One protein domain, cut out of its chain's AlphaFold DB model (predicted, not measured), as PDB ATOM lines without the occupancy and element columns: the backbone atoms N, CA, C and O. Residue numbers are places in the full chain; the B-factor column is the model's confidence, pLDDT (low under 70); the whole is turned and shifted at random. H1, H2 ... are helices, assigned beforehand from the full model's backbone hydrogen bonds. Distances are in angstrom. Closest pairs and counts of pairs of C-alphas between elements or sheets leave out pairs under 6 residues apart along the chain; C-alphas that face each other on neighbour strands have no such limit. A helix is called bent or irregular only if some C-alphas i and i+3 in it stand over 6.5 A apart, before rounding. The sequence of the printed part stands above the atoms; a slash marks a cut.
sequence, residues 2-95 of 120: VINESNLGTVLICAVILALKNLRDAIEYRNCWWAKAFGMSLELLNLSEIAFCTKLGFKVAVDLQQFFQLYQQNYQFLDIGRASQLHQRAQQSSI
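This is residues 2 to 95 of the 120 residues of an uncharacterized protein of Streblomastix strix (UniProt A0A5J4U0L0). One long helix, H4, is an arm that sticks out with residues 63 to 69 and 71 to 95 from a small head of three helices. In the head, H1 and H3 cross nearly at right angles, and the short H2 packs on the first part of H3; the arm makes the length of the whole. The printed part has 94 residues, with four named helices in the order H1, H2, H3, H4 and no named strand, and its class is all helix. It is loose, with a radius of gyration of the C-alphas of 17.9 A, and elongated, spanning 51 by 33 by 29 A.

H4, residues 64 to 90, is 37.0 A long and runs from C-alpha 64 at (286.871, 303.770, 195.239) to C-alpha 90 at (296.341, 319.482, 163.141). H3, residues 42 to 55, is 19.9 A long. H1, residues 5 to 22, is 26.2 A long and begins with C-alpha 5 at (284.793, 334.191, 189.454); it is irregular, with C-alphas 6 and 9 being 7.4 A apart. H2, residues 31 to 37, is 9.8 A long.

H4 touches no helix and is apart from H1, H2 and H3. H1 touches H3 with residues 10 to 18 alone, about perpendicular at 80 degrees; their closest C-alphas, of Cys 14 and Glu 49, are 5.1 A apart. H3 touches H2 with residues 42 to 46 alone, at a steep tilt of 63 degrees, opposite ways; the closest C-alphas, of Ala 35 and Leu 42, are 5.2 A apart. H1 and H2 are close but not clearly touching, the closest C-alphas, of Ile 17 and Asn 31, being 7.9 A apart. In H2, H3 and H4 every O i to N i+4 pair is within hydrogen-bond range; in H1, 12 of 14 are.

The C-alphas of Glu 43 and Ser 94, the two farthest apart, are 52.2 A apart. Without the stretches that stand free, the body has 62 residues and spans 30 by 28 by 20 A. The printed part has no cut; the link from H2 to H3 is tight, and those from H1 to H2 and from H3 to H4 are short. The mean pLDDT of the printed part is 73.6, with values under 70 at residues 23 to 29, 61 to 62, 64 and 74 to 95.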
ATOM      1  N   VAL A   2     277.231 330.220 196.264       77.81
ATOM      2  CA  VAL A   2     277.116 330.293 194.806       77.81
ATOM      3  C   VAL A   2     278.543 330.460 194.297       77.81
ATOM      4  O   VAL A   2     279.250 331.323 194.814       77.81
ATOM      5  N   ILE A   3     278.988 329.606 193.375       82.25
ATOM      6  CA  ILE A   3     280.339 329.693 192.806       82.25
ATOM      7  C   ILE A   3     280.335 330.797 191.747       82.25
ATOM      8  O   ILE A   3     279.460 330.817 190.885       82.25
ATOM      9  N   ASN A   4     281.287 331.718 191.832       87.19
ATOM     10  CA  ASN A   4     281.498 332.788 190.864       87.19
ATOM     11  C   ASN A   4     283.003 333.057 190.699       87.19
ATOM     12  O   ASN A   4     283.818 332.526 191.452       87.19
ATOM     13  N   GLU A   5     283.379 333.897 189.739       85.50
ATOM     14  CA  GLU A   5     284.793 334.191 189.454       85.50
ATOM     15  C   GLU A   5     285.541 334.751 190.673       85.50
ATOM     16  O   GLU A   5     286.685 334.379 190.920       85.50
ATOM     17  N   SER A   6     284.872 335.568 191.495       86.00
ATOM     18  CA  SER A   6     285.486 336.191 192.675       86.00
ATOM     19  C   SER A   6     285.789 335.219 193.821       86.00
ATOM     20  O   SER A   6     286.639 335.516 194.655       86.00
ATOM     21  N   ASN A   7     285.109 334.068 193.884       85.06
ATOM     22  CA  ASN A   7     285.295 333.083 194.952       85.06
ATOM     23  C   ASN A   7     285.854 331.741 194.467       85.06
ATOM     24  O   ASN A   7     286.213 330.906 195.298       85.06
ATOM     25  N   LEU A   8     285.993 331.552 193.151       88.06
ATOM     26  CA  LEU A   8     286.465 330.311 192.545       88.06
ATOM     27  C   LEU A   8     287.805 329.852 193.133       88.06
ATOM     28  O   LEU A   8     287.941 328.688 193.500       88.06
ATOM     29  N   GLY A   9     288.764 330.770 193.301       87.38
ATOM     30  CA  GLY A   9     290.067 330.457 193.897       87.38
ATOM     31  C   GLY A   9     289.950 329.897 195.317       87.38
ATOM     32  O   GLY A   9     290.517 328.851 195.627       87.38
ATOM     33  N   THR A  10     289.144 330.534 196.169       88.38
ATOM     34  CA  THR A  10     288.895 330.071 197.542       88.38
ATOM     35  C   THR A  10     288.201 328.711 197.573       88.38
ATOM     36  O   THR A  10     288.566 327.855 198.378       88.38
ATOM     37  N   VAL A  11     287.237 328.483 196.679       88.81
ATOM     38  CA  VAL A  11     286.527 327.200 196.562       88.81
ATOM     39  C   VAL A  11     287.479 326.072 196.169       88.81
ATOM     40  O   VAL A  11     287.441 325.004 196.779       88.81
ATOM     41  N   LEU A  12     288.365 326.316 195.201       88.94
ATOM     42  CA  LEU A  12     289.363 325.340 194.759       88.94
ATOM     43  C   LEU A  12     290.336 324.977 195.885       88.94
ATOM     44  O   LEU A  12     290.584 323.796 196.121       88.94
ATOM     45  N   ILE A  13     290.831 325.971 196.626       90.00
ATOM     46  CA  ILE A  13     291.716 325.737 197.775       90.00
ATOM     47  C   ILE A  13     291.000 324.898 198.842       90.00
ATOM     48  O   ILE A  13     291.567 323.925 199.337       90.00
ATOM     49  N   CYS A  14     289.741 325.212 199.162       88.31
ATOM     50  CA  CYS A  14     288.961 324.434 200.129       88.31
ATOM     51  C   CYS A  14     288.763 322.978 199.677       88.31
ATOM     52  O   CYS A  14     288.855 322.067 200.499       88.31
ATOM     53  N   ALA A  15     288.536 322.743 198.380       87.19
ATOM     54  CA  ALA A  15     288.417 321.398 197.827       87.19
ATOM     55  C   ALA A  15     289.717 320.596 197.968       87.19
ATOM     56  O   ALA A  15     289.678 319.449 198.414       87.19
ATOM     57  N   VAL A  16     290.864 321.208 197.659       86.44
ATOM     58  CA  VAL A  16     292.184 320.572 197.801       86.44
ATOM     59  C   VAL A  16     292.493 320.264 199.265       86.44
ATOM     60  O   VAL A  16     292.867 319.137 199.583       86.44
ATOM     61  N   ILE A  17     292.287 321.223 200.175       86.00
ATOM     62  CA  ILE A  17     292.528 321.026 201.612       86.00
ATOM     63  C   ILE A  17     291.669 319.876 202.149       86.00
ATOM     64  O   ILE A  17     292.191 318.995 202.833       86.00
ATOM     65  N   LEU A  18     290.371 319.845 201.824       83.12
ATOM     66  CA  LEU A  18     289.491 318.764 202.271       83.12
ATOM     67  C   LEU A  18     289.882 317.416 201.664       83.12
ATOM     68  O   LEU A  18     289.879 316.422 202.387       83.12
ATOM     69  N   ALA A  19     290.245 317.363 200.380       82.06
ATOM     70  CA  ALA A  19     290.697 316.129 199.742       82.06
ATOM     71  C   ALA A  19     291.960 315.579 200.426       82.06
ATOM     72  O   ALA A  19     291.981 314.415 200.824       82.06
ATOM     73  N   LEU A  20     292.966 316.427 200.664       79.94
ATOM     74  CA  LEU A  20     294.210 316.042 201.341       79.94
ATOM     75  C   LEU A  20     293.976 315.596 202.791       79.94
ATOM     76  O   LEU A  20     294.573 314.617 203.241       79.94
ATOM     77  N   LYS A  21     293.067 316.261 203.517       78.50
ATOM     78  CA  LYS A  21     292.666 315.846 204.872       78.50
ATOM     79  C   LYS A  21     291.949 314.493 204.880       78.50
ATOM     80  O   LYS A  21     292.156 313.710 205.803       78.50
ATOM     81  N   ASN A  22     291.125 314.203 203.871       73.81
ATOM     82  CA  ASN A  22     290.388 312.937 203.773       73.81
ATOM     83  C   ASN A  22     291.276 311.765 203.349       73.81
ATOM     84  O   ASN A  22     291.136 310.671 203.892       73.81
ATOM     85  N   LEU A  23     292.213 311.998 202.429       68.12
ATOM     86  CA  LEU A  23     293.162 310.985 201.961       68.12
ATOM     87  C   LEU A  23     294.226 310.633 203.013       68.12
ATOM     88  O   LEU A  23     294.976 309.685 202.824       68.12
ATOM     89  N   ARG A  24     294.280 311.365 204.139       60.78
ATOM     90  CA  ARG A  24     295.303 311.256 205.201       60.78
ATOM     91  C   ARG A  24     296.749 311.428 204.709       60.78
ATOM     92  O   ARG A  24     297.667 311.251 205.503       60.78
ATOM     93  N   ASP A  25     296.944 311.839 203.456       54.50
ATOM     94  CA  ASP A  25     298.256 312.008 202.822       54.50
ATOM     95  C   ASP A  25     299.062 313.180 203.397       54.50
ATOM     96  O   ASP A  25     300.265 313.276 203.171       54.50
ATOM     97  N   ALA A  26     298.441 314.076 204.172       52.88
ATOM     98  CA  ALA A  26     299.123 315.252 204.698       52.88
ATOM     99  C   ALA A  26     298.829 315.485 206.185       52.88
ATOM    100  O   ALA A  26     297.911 316.216 206.555       52.88
ATOM    101  N   ILE A  27     299.682 314.929 207.049       54.94
ATOM    102  CA  ILE A  27     299.816 315.379 208.447       54.94
ATOM    103  C   ILE A  27     300.552 316.742 208.509       54.94
ATOM    104  O   ILE A  27     300.466 317.454 209.511       54.94
ATOM    105  N   GLU A  28     301.229 317.158 207.433       59.28
ATOM    106  CA  GLU A  28     302.210 318.253 207.483       59.28
ATOM    107  C   GLU A  28     301.634 319.665 207.272       59.28
ATOM    108  O   GLU A  28     302.105 320.620 207.896       59.28
ATOM    109  N   TYR A  29     300.578 319.837 206.469       67.12
ATOM    110  CA  TYR A  29     300.130 321.173 206.048       67.12
ATOM    111  C   TYR A  29     298.822 321.599 206.715       67.12
ATOM    112  O   TYR A  29     297.724 321.441 206.177       67.12
ATOM    113  N   ARG A  30     298.945 322.194 207.908       76.62
ATOM    114  CA  ARG A  30     297.833 322.858 208.610       76.62
ATOM    115  C   ARG A  30     297.307 324.047 207.799       76.62
ATOM    116  O   ARG A  30     298.045 324.654 207.027       76.62
ATOM    117  N   ASN A  31     296.068 324.470 208.057       81.06
ATOM    118  CA  ASN A  31     295.458 325.630 207.386       81.06
ATOM    119  C   ASN A  31     296.305 326.912 207.492       81.06
ATOM    120  O   ASN A  31     296.241 327.756 206.608       81.06
ATOM    121  N   CYS A  32     297.145 327.061 208.523       84.31
ATOM    122  CA  CYS A  32     298.073 328.190 208.627       84.31
ATOM    123  C   CYS A  32     299.147 328.210 207.531       84.31
ATOM    124  O   CYS A  32     299.572 329.290 207.128       84.31
ATOM    125  N   TRP A  33     299.575 327.046 207.037       87.25
ATOM    126  CA  TRP A  33     300.498 326.951 205.913       87.25
ATOM    127  C   TRP A  33     299.806 327.382 204.618       87.25
ATOM    128  O   TRP A  33     300.307 328.257 203.920       87.25
ATOM    129  N   TRP A  34     298.599 326.865 204.367       85.94
ATOM    130  CA  TRP A  34     297.780 327.235 203.209       85.94
ATOM    131  C   TRP A  34     297.416 328.725 203.205       85.94
ATOM    132  O   TRP A  34     297.539 329.390 202.183       85.94
ATOM    133  N   ALA A  35     297.052 329.283 204.360       87.12
ATOM    134  CA  ALA A  35     296.770 330.709 204.503       87.12
ATOM    135  C   ALA A  35     297.982 331.568 204.101       87.12
ATOM    136  O   ALA A  35     297.833 332.527 203.348       87.12
ATOM    137  N   LYS A  36     299.193 331.181 204.526       87.94
ATOM    138  CA  LYS A  36     300.435 331.859 204.124       87.94
ATOM    139  C   LYS A  36     300.735 331.692 202.633       87.94
ATOM    140  O   LYS A  36     301.076 332.675 201.988       87.94
ATOM    141  N   ALA A  37     300.589 330.483 202.092       86.38
ATOM    142  CA  ALA A  37     300.899 330.180 200.693       86.38
ATOM    143  C   ALA A  37     300.022 330.964 199.703       86.38
ATOM    144  O   ALA A  37     300.504 331.387 198.658       86.38
ATOM    145  N   PHE A  38     298.753 331.193 200.048       86.00
ATOM    146  CA  PHE A  38     297.789 331.885 199.186       86.00
ATOM    147  C   PHE A  38     297.532 333.344 199.591       86.00
ATOM    148  O   PHE A  38     296.637 333.978 199.039       86.00
ATOM    149  N   GLY A  39     298.287 333.885 200.558       89.31
ATOM    150  CA  GLY A  39     298.108 335.262 201.033       89.31
ATOM    151  C   GLY A  39     296.723 335.532 201.635       89.31
ATOM    152  O   GLY A  39     296.219 336.650 201.560       89.31
ATOM    153  N   MET A  40     296.085 334.510 202.209       89.44
ATOM    154  CA  MET A  40     294.746 334.588 202.791       89.44
ATOM    155  C   MET A  40     294.809 334.747 204.310       89.44
ATOM    156  O   MET A  40     295.738 334.276 204.970       89.44
ATOM    157  N   SER A  41     293.773 335.345 204.902       93.31
ATOM    158  CA  SER A  41     293.629 335.297 206.355       93.31
ATOM    159  C   SER A  41     293.272 333.874 206.800       93.31
ATOM    160  O   SER A  41     292.459 333.184 206.180       93.31
ATOM    161  N   LEU A  42     293.896 333.421 207.890       89.12
ATOM    162  CA  LEU A  42     293.648 332.086 208.444       89.12
ATOM    163  C   LEU A  42     292.179 331.908 208.845       89.12
ATOM    164  O   LEU A  42     291.599 330.847 208.630       89.12
ATOM    165  N   GLU A  43     291.574 332.957 209.397       92.25
ATOM    166  CA  GLU A  43     290.160 332.970 209.762       92.25
ATOM    167  C   GLU A  43     289.257 332.785 208.537       92.25
ATOM    168  O   GLU A  43     288.409 331.892 208.541       92.25
ATOM    169  N   LEU A  44     289.486 333.548 207.460       88.81
ATOM    170  CA  LEU A  44     288.718 333.415 206.222       88.81
ATOM    171  C   LEU A  44     288.856 332.015 205.629       88.81
ATOM    172  O   LEU A  44     287.862 331.448 205.177       88.81
ATOM    173  N   LEU A  45     290.064 331.450 205.639       88.75
ATOM    174  CA  LEU A  45     290.303 330.112 205.110       88.75
ATOM    175  C   LEU A  45     289.570 329.043 205.929       88.75
ATOM    176  O   LEU A  45     288.920 328.175 205.353       88.75
ATOM    177  N   ASN A  46     289.611 329.133 207.260       89.06
ATOM    178  CA  ASN A  46     288.896 328.210 208.143       89.06
ATOM    179  C   ASN A  46     287.375 328.305 207.949       89.06
ATOM    180  O   ASN A  46     286.701 327.285 207.816       89.06
ATOM    181  N   LEU A  47     286.829 329.525 207.902       91.19
ATOM    182  CA  LEU A  47     285.400 329.746 207.673       91.19
ATOM    183  C   LEU A  47     284.967 329.232 206.297       91.19
ATOM    184  O   LEU A  47     283.927 328.581 206.180       91.19
ATOM    185  N   SER A  48     285.778 329.479 205.267       90.25
ATOM    186  CA  SER A  48     285.515 329.009 203.904       90.25
ATOM    187  C   SER A  48     285.546 327.487 203.817       90.25
ATOM    188  O   SER A  48     284.660 326.896 203.202       90.25
ATOM    189  N   GLU A  49     286.498 326.839 204.491       86.25
ATOM    190  CA  GLU A  49     286.580 325.380 204.554       86.25
ATOM    191  C   GLU A  49     285.330 324.776 205.208       86.25
ATOM    192  O   GLU A  49     284.729 323.851 204.658       86.25
ATOM    193  N   ILE A  50     284.895 325.316 206.353       87.31
ATOM    194  CA  ILE A  50     283.690 324.848 207.053       87.31
ATOM    195  C   ILE A  50     282.448 325.060 206.182       87.31
ATOM    196  O   ILE A  50     281.623 324.152 206.049       87.31
ATOM    197  N   ALA A  51     282.312 326.233 205.558       88.50
ATOM    198  CA  ALA A  51     281.189 326.542 204.678       88.50
ATOM    199  C   ALA A  51     281.140 325.603 203.463       88.50
ATOM    200  O   ALA A  51     280.062 325.145 203.071       88.50
ATOM    201  N   PHE A  52     282.301 325.279 202.893       87.38
ATOM    202  CA  PHE A  52     282.432 324.345 201.783       87.38
ATOM    203  C   PHE A  52     282.101 322.907 202.207       87.38
ATOM    204  O   PHE A  52     281.270 322.255 201.576       87.38
ATOM    205  N   CYS A  53     282.633 322.436 203.337       82.75
ATOM    206  CA  CYS A  53     282.337 321.106 203.881       82.75
ATOM    207  C   CYS A  53     280.845 320.937 204.231       82.75
ATOM    208  O   CYS A  53     280.224 319.924 203.903       82.75
ATOM    209  N   THR A  54     280.233 321.980 204.800       85.62
ATOM    210  CA  THR A  54     278.788 322.028 205.077       85.62
ATOM    211  C   THR A  54     277.976 321.920 203.786       85.62
ATOM    212  O   THR A  54     276.953 321.238 203.748       85.62
ATOM    213  N   LYS A  55     278.434 322.548 202.694       85.50
ATOM    214  CA  LYS A  55     277.778 322.451 201.380       85.50
ATOM    215  C   LYS A  55     277.857 321.054 200.769       85.50
ATOM    216  O   LYS A  55     276.918 320.667 200.084       85.50
ATOM    217  N   LEU A  56     278.910 320.300 201.067       80.94
ATOM    218  CA  LEU A  56     279.041 318.888 200.699       80.94
ATOM    219  C   LEU A  56     278.241 317.951 201.623       80.94
ATOM    220  O   LEU A  56     278.254 316.736 201.435       80.94
ATOM    221  N   GLY A  57     277.562 318.481 202.647       81.75
ATOM    222  CA  GLY A  57     276.849 317.679 203.640       81.75
ATOM    223  C   GLY A  57     277.778 316.760 204.434       81.75
ATOM    224  O   GLY A  57     277.360 315.671 204.815       81.75
ATOM    225  N   PHE A  58     279.043 317.164 204.619       78.12
ATOM    226  CA  PHE A  58     280.105 316.362 205.242       78.12
ATOM    227  C   PHE A  58     280.387 315.015 204.546       78.12
ATOM    228  O   PHE A  58     281.115 314.177 205.076       78.12
ATOM    229  N   LYS A  59     279.869 314.807 203.327       77.75
ATOM    230  CA  LYS A  59     280.133 313.626 202.493       77.75
ATOM    231  C   LYS A  59     281.371 313.862 201.630       77.75
ATOM    232  O   LYS A  59     281.283 314.048 200.423       77.75
ATOM    233  N   VAL A  60     282.523 313.916 202.288       71.19
ATOM    234  CA  VAL A  60     283.831 314.179 201.658       71.19
ATOM    235  C   VAL A  60     284.620 312.909 201.333       71.19
ATOM    236  O   VAL A  60     285.578 312.964 200.566       71.19
ATOM    237  N   ALA A  61     284.194 311.760 201.860       69.44
ATOM    238  CA  ALA A  61     284.730 310.467 201.468       69.44
ATOM    239  C   ALA A  61     284.109 310.033 200.135       69.44
ATOM    240  O   ALA A  61     282.895 309.855 200.036       69.44
ATOM    241  N   VAL A  62     284.955 309.853 199.125       67.94
ATOM    242  CA  VAL A  62     284.574 309.243 197.850       67.94
ATOM    243  C   VAL A  62     284.976 307.777 197.917       67.94
ATOM    244  O   VAL A  62     286.126 307.463 198.221       67.94
ATOM    245  N   ASP A  63     284.028 306.874 197.677       72.19
ATOM    246  CA  ASP A  63     284.340 305.449 197.584       72.19
ATOM    247  C   ASP A  63     285.172 305.171 196.320       72.19
ATOM    248  O   ASP A  63     285.081 305.890 195.325       72.19
ATOM    249  N   LEU A  64     285.986 304.119 196.347       68.00
ATOM    250  CA  LEU A  64     286.871 303.770 195.239       68.00
ATOM    251  C   LEU A  64     286.102 303.549 193.920       68.00
ATOM    252  O   LEU A  64     286.571 303.953 192.857       68.00
ATOM    253  N   GLN A  65     284.910 302.954 193.974       71.62
ATOM    254  CA  GLN A  65     284.055 302.739 192.808       71.62
ATOM    255  C   GLN A  65     283.531 304.065 192.242       71.62
ATOM    256  O   GLN A  65     283.634 304.296 191.036       71.62
ATOM    257  N   GLN A  66     283.028 304.962 193.093       70.38
ATOM    258  CA  GLN A  66     282.645 306.322 192.704       70.38
ATOM    259  C   GLN A  66     283.825 307.112 192.135       70.38
ATOM    260  O   GLN A  66     283.668 307.812 191.136       70.38
ATOM    261  N   PHE A  67     285.018 306.969 192.717       71.62
ATOM    262  CA  PHE A  67     286.230 307.590 192.193       71.62
ATOM    263  C   PHE A  67     286.524 307.109 190.770       71.62
ATOM    264  O   PHE A  67     286.711 307.936 189.881       71.62
ATOM    265  N   PHE A  68     286.507 305.795 190.522       72.19
ATOM    266  CA  PHE A  68     286.738 305.252 189.182       72.19
ATOM    267  C   PHE A  68     285.684 305.715 188.173       72.19
ATOM    268  O   PHE A  68     286.040 306.051 187.043       72.19
ATOM    269  N   GLN A  69     284.414 305.793 188.572       76.12
ATOM    270  CA  GLN A  69     283.343 306.305 187.714       76.12
ATOM    271  C   GLN A  69     283.566 307.777 187.342       76.12
ATOM    272  O   GLN A  69     283.526 308.126 186.163       76.12
ATOM    273  N   LEU A  70     283.866 308.629 188.326       73.00
ATOM    274  CA  LEU A  70     284.161 310.047 188.102       73.00
ATOM    275  C   LEU A  70     285.426 310.237 187.260       73.00
ATOM    276  O   LEU A  70     285.471 311.094 186.378       73.00
ATOM    277  N   TYR A  71     286.454 309.429 187.505       72.25
ATOM    278  CA  TYR A  71     287.688 309.442 186.733       72.25
ATOM    279  C   TYR A  71     287.417 309.087 185.267       72.25
ATOM    280  O   TYR A  71     287.812 309.832 184.376       72.25
ATOM    281  N   GLN A  72     286.678 308.007 184.998       75.06
ATOM    282  CA  GLN A  72     286.328 307.593 183.636       75.06
ATOM    283  C   GLN A  72     285.486 308.637 182.898       75.06
ATOM    284  O   GLN A  72     285.769 308.928 181.736       75.06
ATOM    285  N   GLN A  73     284.499 309.237 183.568       74.75
ATOM    286  CA  GLN A  73     283.678 310.303 182.988       74.75
ATOM    287  C   GLN A  73     284.541 311.499 182.572       74.75
ATOM    288  O   GLN A  73     284.477 311.939 181.426       74.75
ATOM    289  N   ASN A  74     285.412 311.984 183.459       63.59
ATOM    290  CA  ASN A  74     286.286 313.118 183.158       63.59
ATOM    291  C   ASN A  74     287.341 312.794 182.091       63.59
ATOM    292  O   ASN A  74     287.654 313.653 181.269       63.59
ATOM    293  N   TYR A  75     287.856 311.561 182.046       61.53
ATOM    294  CA  TYR A  75     288.778 311.130 180.991       61.53
ATOM    295  C   TYR A  75     288.108 311.059 179.616       61.53
ATOM    296  O   TYR A  75     288.715 311.486 178.641       61.53
ATOM    297  N   GLN A  76     286.849 310.618 179.524       56.78
ATOM    298  CA  GLN A  76     286.104 310.655 178.260       56.78
ATOM    299  C   GLN A  76     285.866 312.091 177.771       56.78
ATOM    300  O   GLN A  76     286.026 312.369 176.583       56.78
ATOM    301  N   PHE A  77     285.561 313.034 178.670       53.53
ATOM    302  CA  PHE A  77     285.469 314.455 178.309       53.53
ATOM    303  C   PHE A  77     286.823 315.046 177.890       53.53
ATOM    304  O   PHE A  77     286.876 315.854 176.960       53.53
ATOM    305  N   LEU A  78     287.921 314.628 178.527       54.31
ATOM    306  CA  LEU A  78     289.279 315.038 178.157       54.31
ATOM    307  C   LEU A  78     289.712 314.459 176.806       54.31
ATOM    308  O   LEU A  78     290.361 315.177 176.048       54.31
ATOM    309  N   ASP A  79     289.336 313.223 176.470       56.06
ATOM    310  CA  ASP A  79     289.616 312.618 175.162       56.06
ATOM    311  C   ASP A  79     288.796 313.267 174.043       56.06
ATOM    312  O   ASP A  79     289.344 313.561 172.985       56.06
ATOM    313  N   ILE A  80     287.518 313.590 174.270       56.59
ATOM    314  CA  ILE A  80     286.684 314.287 173.272       56.59
ATOM    315  C   ILE A  80     287.145 315.743 173.100       56.59
ATOM    316  O   ILE A  80     287.250 316.237 171.974       56.59
ATOM    317  N   GLY A  81     287.482 316.428 174.198       54.31
ATOM    318  CA  GLY A  81     288.026 317.786 174.183       54.31
ATOM    319  C   GLY A  81     289.398 317.864 173.508       54.31
ATOM    320  O   GLY A  81     289.625 318.744 172.677       54.31
ATOM    321  N   ARG A  82     290.297 316.910 173.787       53.47
ATOM    322  CA  ARG A  82     291.606 316.816 173.124       53.47
ATOM    323  C   ARG A  82     291.491 316.370 171.677       53.47
ATOM    324  O   ARG A  82     292.188 316.945 170.857       53.47
ATOM    325  N   ALA A  83     290.621 315.425 171.332       51.09
ATOM    326  CA  ALA A  83     290.409 315.017 169.944       51.09
ATOM    327  C   ALA A  83     289.862 316.176 169.101       51.09
ATOM    328  O   ALA A  83     290.346 316.410 167.998       51.09
ATOM    329  N   SER A  84     288.934 316.966 169.651       51.97
ATOM    330  CA  SER A  84     288.372 318.145 168.977       51.97
ATOM    331  C   SER A  84     289.408 319.266 168.811       51.97
ATOM    332  O   SER A  84     289.506 319.873 167.744       51.97
ATOM    333  N   GLN A  85     290.242 319.505 169.829       53.72
ATOM    334  CA  GLN A  85     291.315 320.506 169.774       53.72
ATOM    335  C   GLN A  85     292.513 320.065 168.925       53.72
ATOM    336  O   GLN A  85     293.113 320.893 168.245       53.72
ATOM    337  N   LEU A  86     292.866 318.778 168.930       52.69
ATOM    338  CA  LEU A  86     293.906 318.210 168.073       52.69
ATOM    339  C   LEU A  86     293.447 318.168 166.617       52.69
ATOM    340  O   LEU A  86     294.262 318.442 165.749       52.69
ATOM    341  N   HIS A  87     292.166 317.921 166.328       45.41
ATOM    342  CA  HIS A  87     291.637 318.004 164.963       45.41
ATOM    343  C   HIS A  87     291.659 319.448 164.428       45.41
ATOM    344  O   HIS A  87     292.069 319.671 163.292       45.41
ATOM    345  N   GLN A  88     291.326 320.442 165.263       50.72
ATOM    346  CA  GLN A  88     291.457 321.862 164.902       50.72
ATOM    347  C   GLN A  88     292.921 322.317 164.766       50.72
ATOM    348  O   GLN A  88     293.249 323.052 163.838       50.72
ATOM    349  N   ARG A  89     293.821 321.869 165.652       45.62
ATOM    350  CA  ARG A  89     295.249 322.239 165.609       45.62
ATOM    351  C   ARG A  89     296.034 321.509 164.516       45.62
ATOM    352  O   ARG A  89     296.912 322.116 163.912       45.62
ATOM    353  N   ALA A  90     295.702 320.255 164.211       48.19
ATOM    354  CA  ALA A  90     296.341 319.482 163.141       48.19
ATOM    355  C   ALA A  90     295.963 319.984 161.738       48.19
ATOM    356  O   ALA A  90     296.744 319.814 160.807       48.19
ATOM    357  N   GLN A  91     294.816 320.655 161.579       47.34
ATOM    358  CA  GLN A  91     294.502 321.382 160.342       47.34
ATOM    359  C   GLN A  91     295.274 322.704 160.197       47.34
ATOM    360  O   GLN A  91     295.336 323.240 159.094       47.34
ATOM    361  N   GLN A  92     295.879 323.230 161.271       49.25
ATOM    362  CA  GLN A  92     296.571 324.525 161.257       49.25
ATOM    363  C   GLN A  92     298.098 324.448 161.325       49.25
ATOM    364  O   GLN A  92     298.752 325.440 161.008       49.25
ATOM    365  N   SER A  93     298.721 323.336 161.723       38.97
ATOM    366  CA  SER A  93     300.189 323.266 161.792       38.97
ATOM    367  C   SER A  93     300.719 321.838 161.682       38.97
ATOM    368  O   SER A  93     300.247 320.939 162.372       38.97
ATOM    369  N   SER A  94     301.748 321.657 160.846       38.59
ATOM    370  CA  SER A  94     302.493 320.415 160.578       38.59
ATOM    371  C   SER A  94     303.288 319.884 161.789       38.59
ATOM    372  O   SER A  94     304.498 319.677 161.700       38.59
ATOM    373  N   ILE A  95     302.646 319.684 162.942       41.72
ATOM    374  CA  ILE A  95     303.293 319.258 164.191       41.72
ATOM    375  C   ILE A  95     302.867 317.826 164.535       41.72
ATOM    376  O   ILE A  95     301.696 317.550 164.789       41.72
TER     377      ILE A  95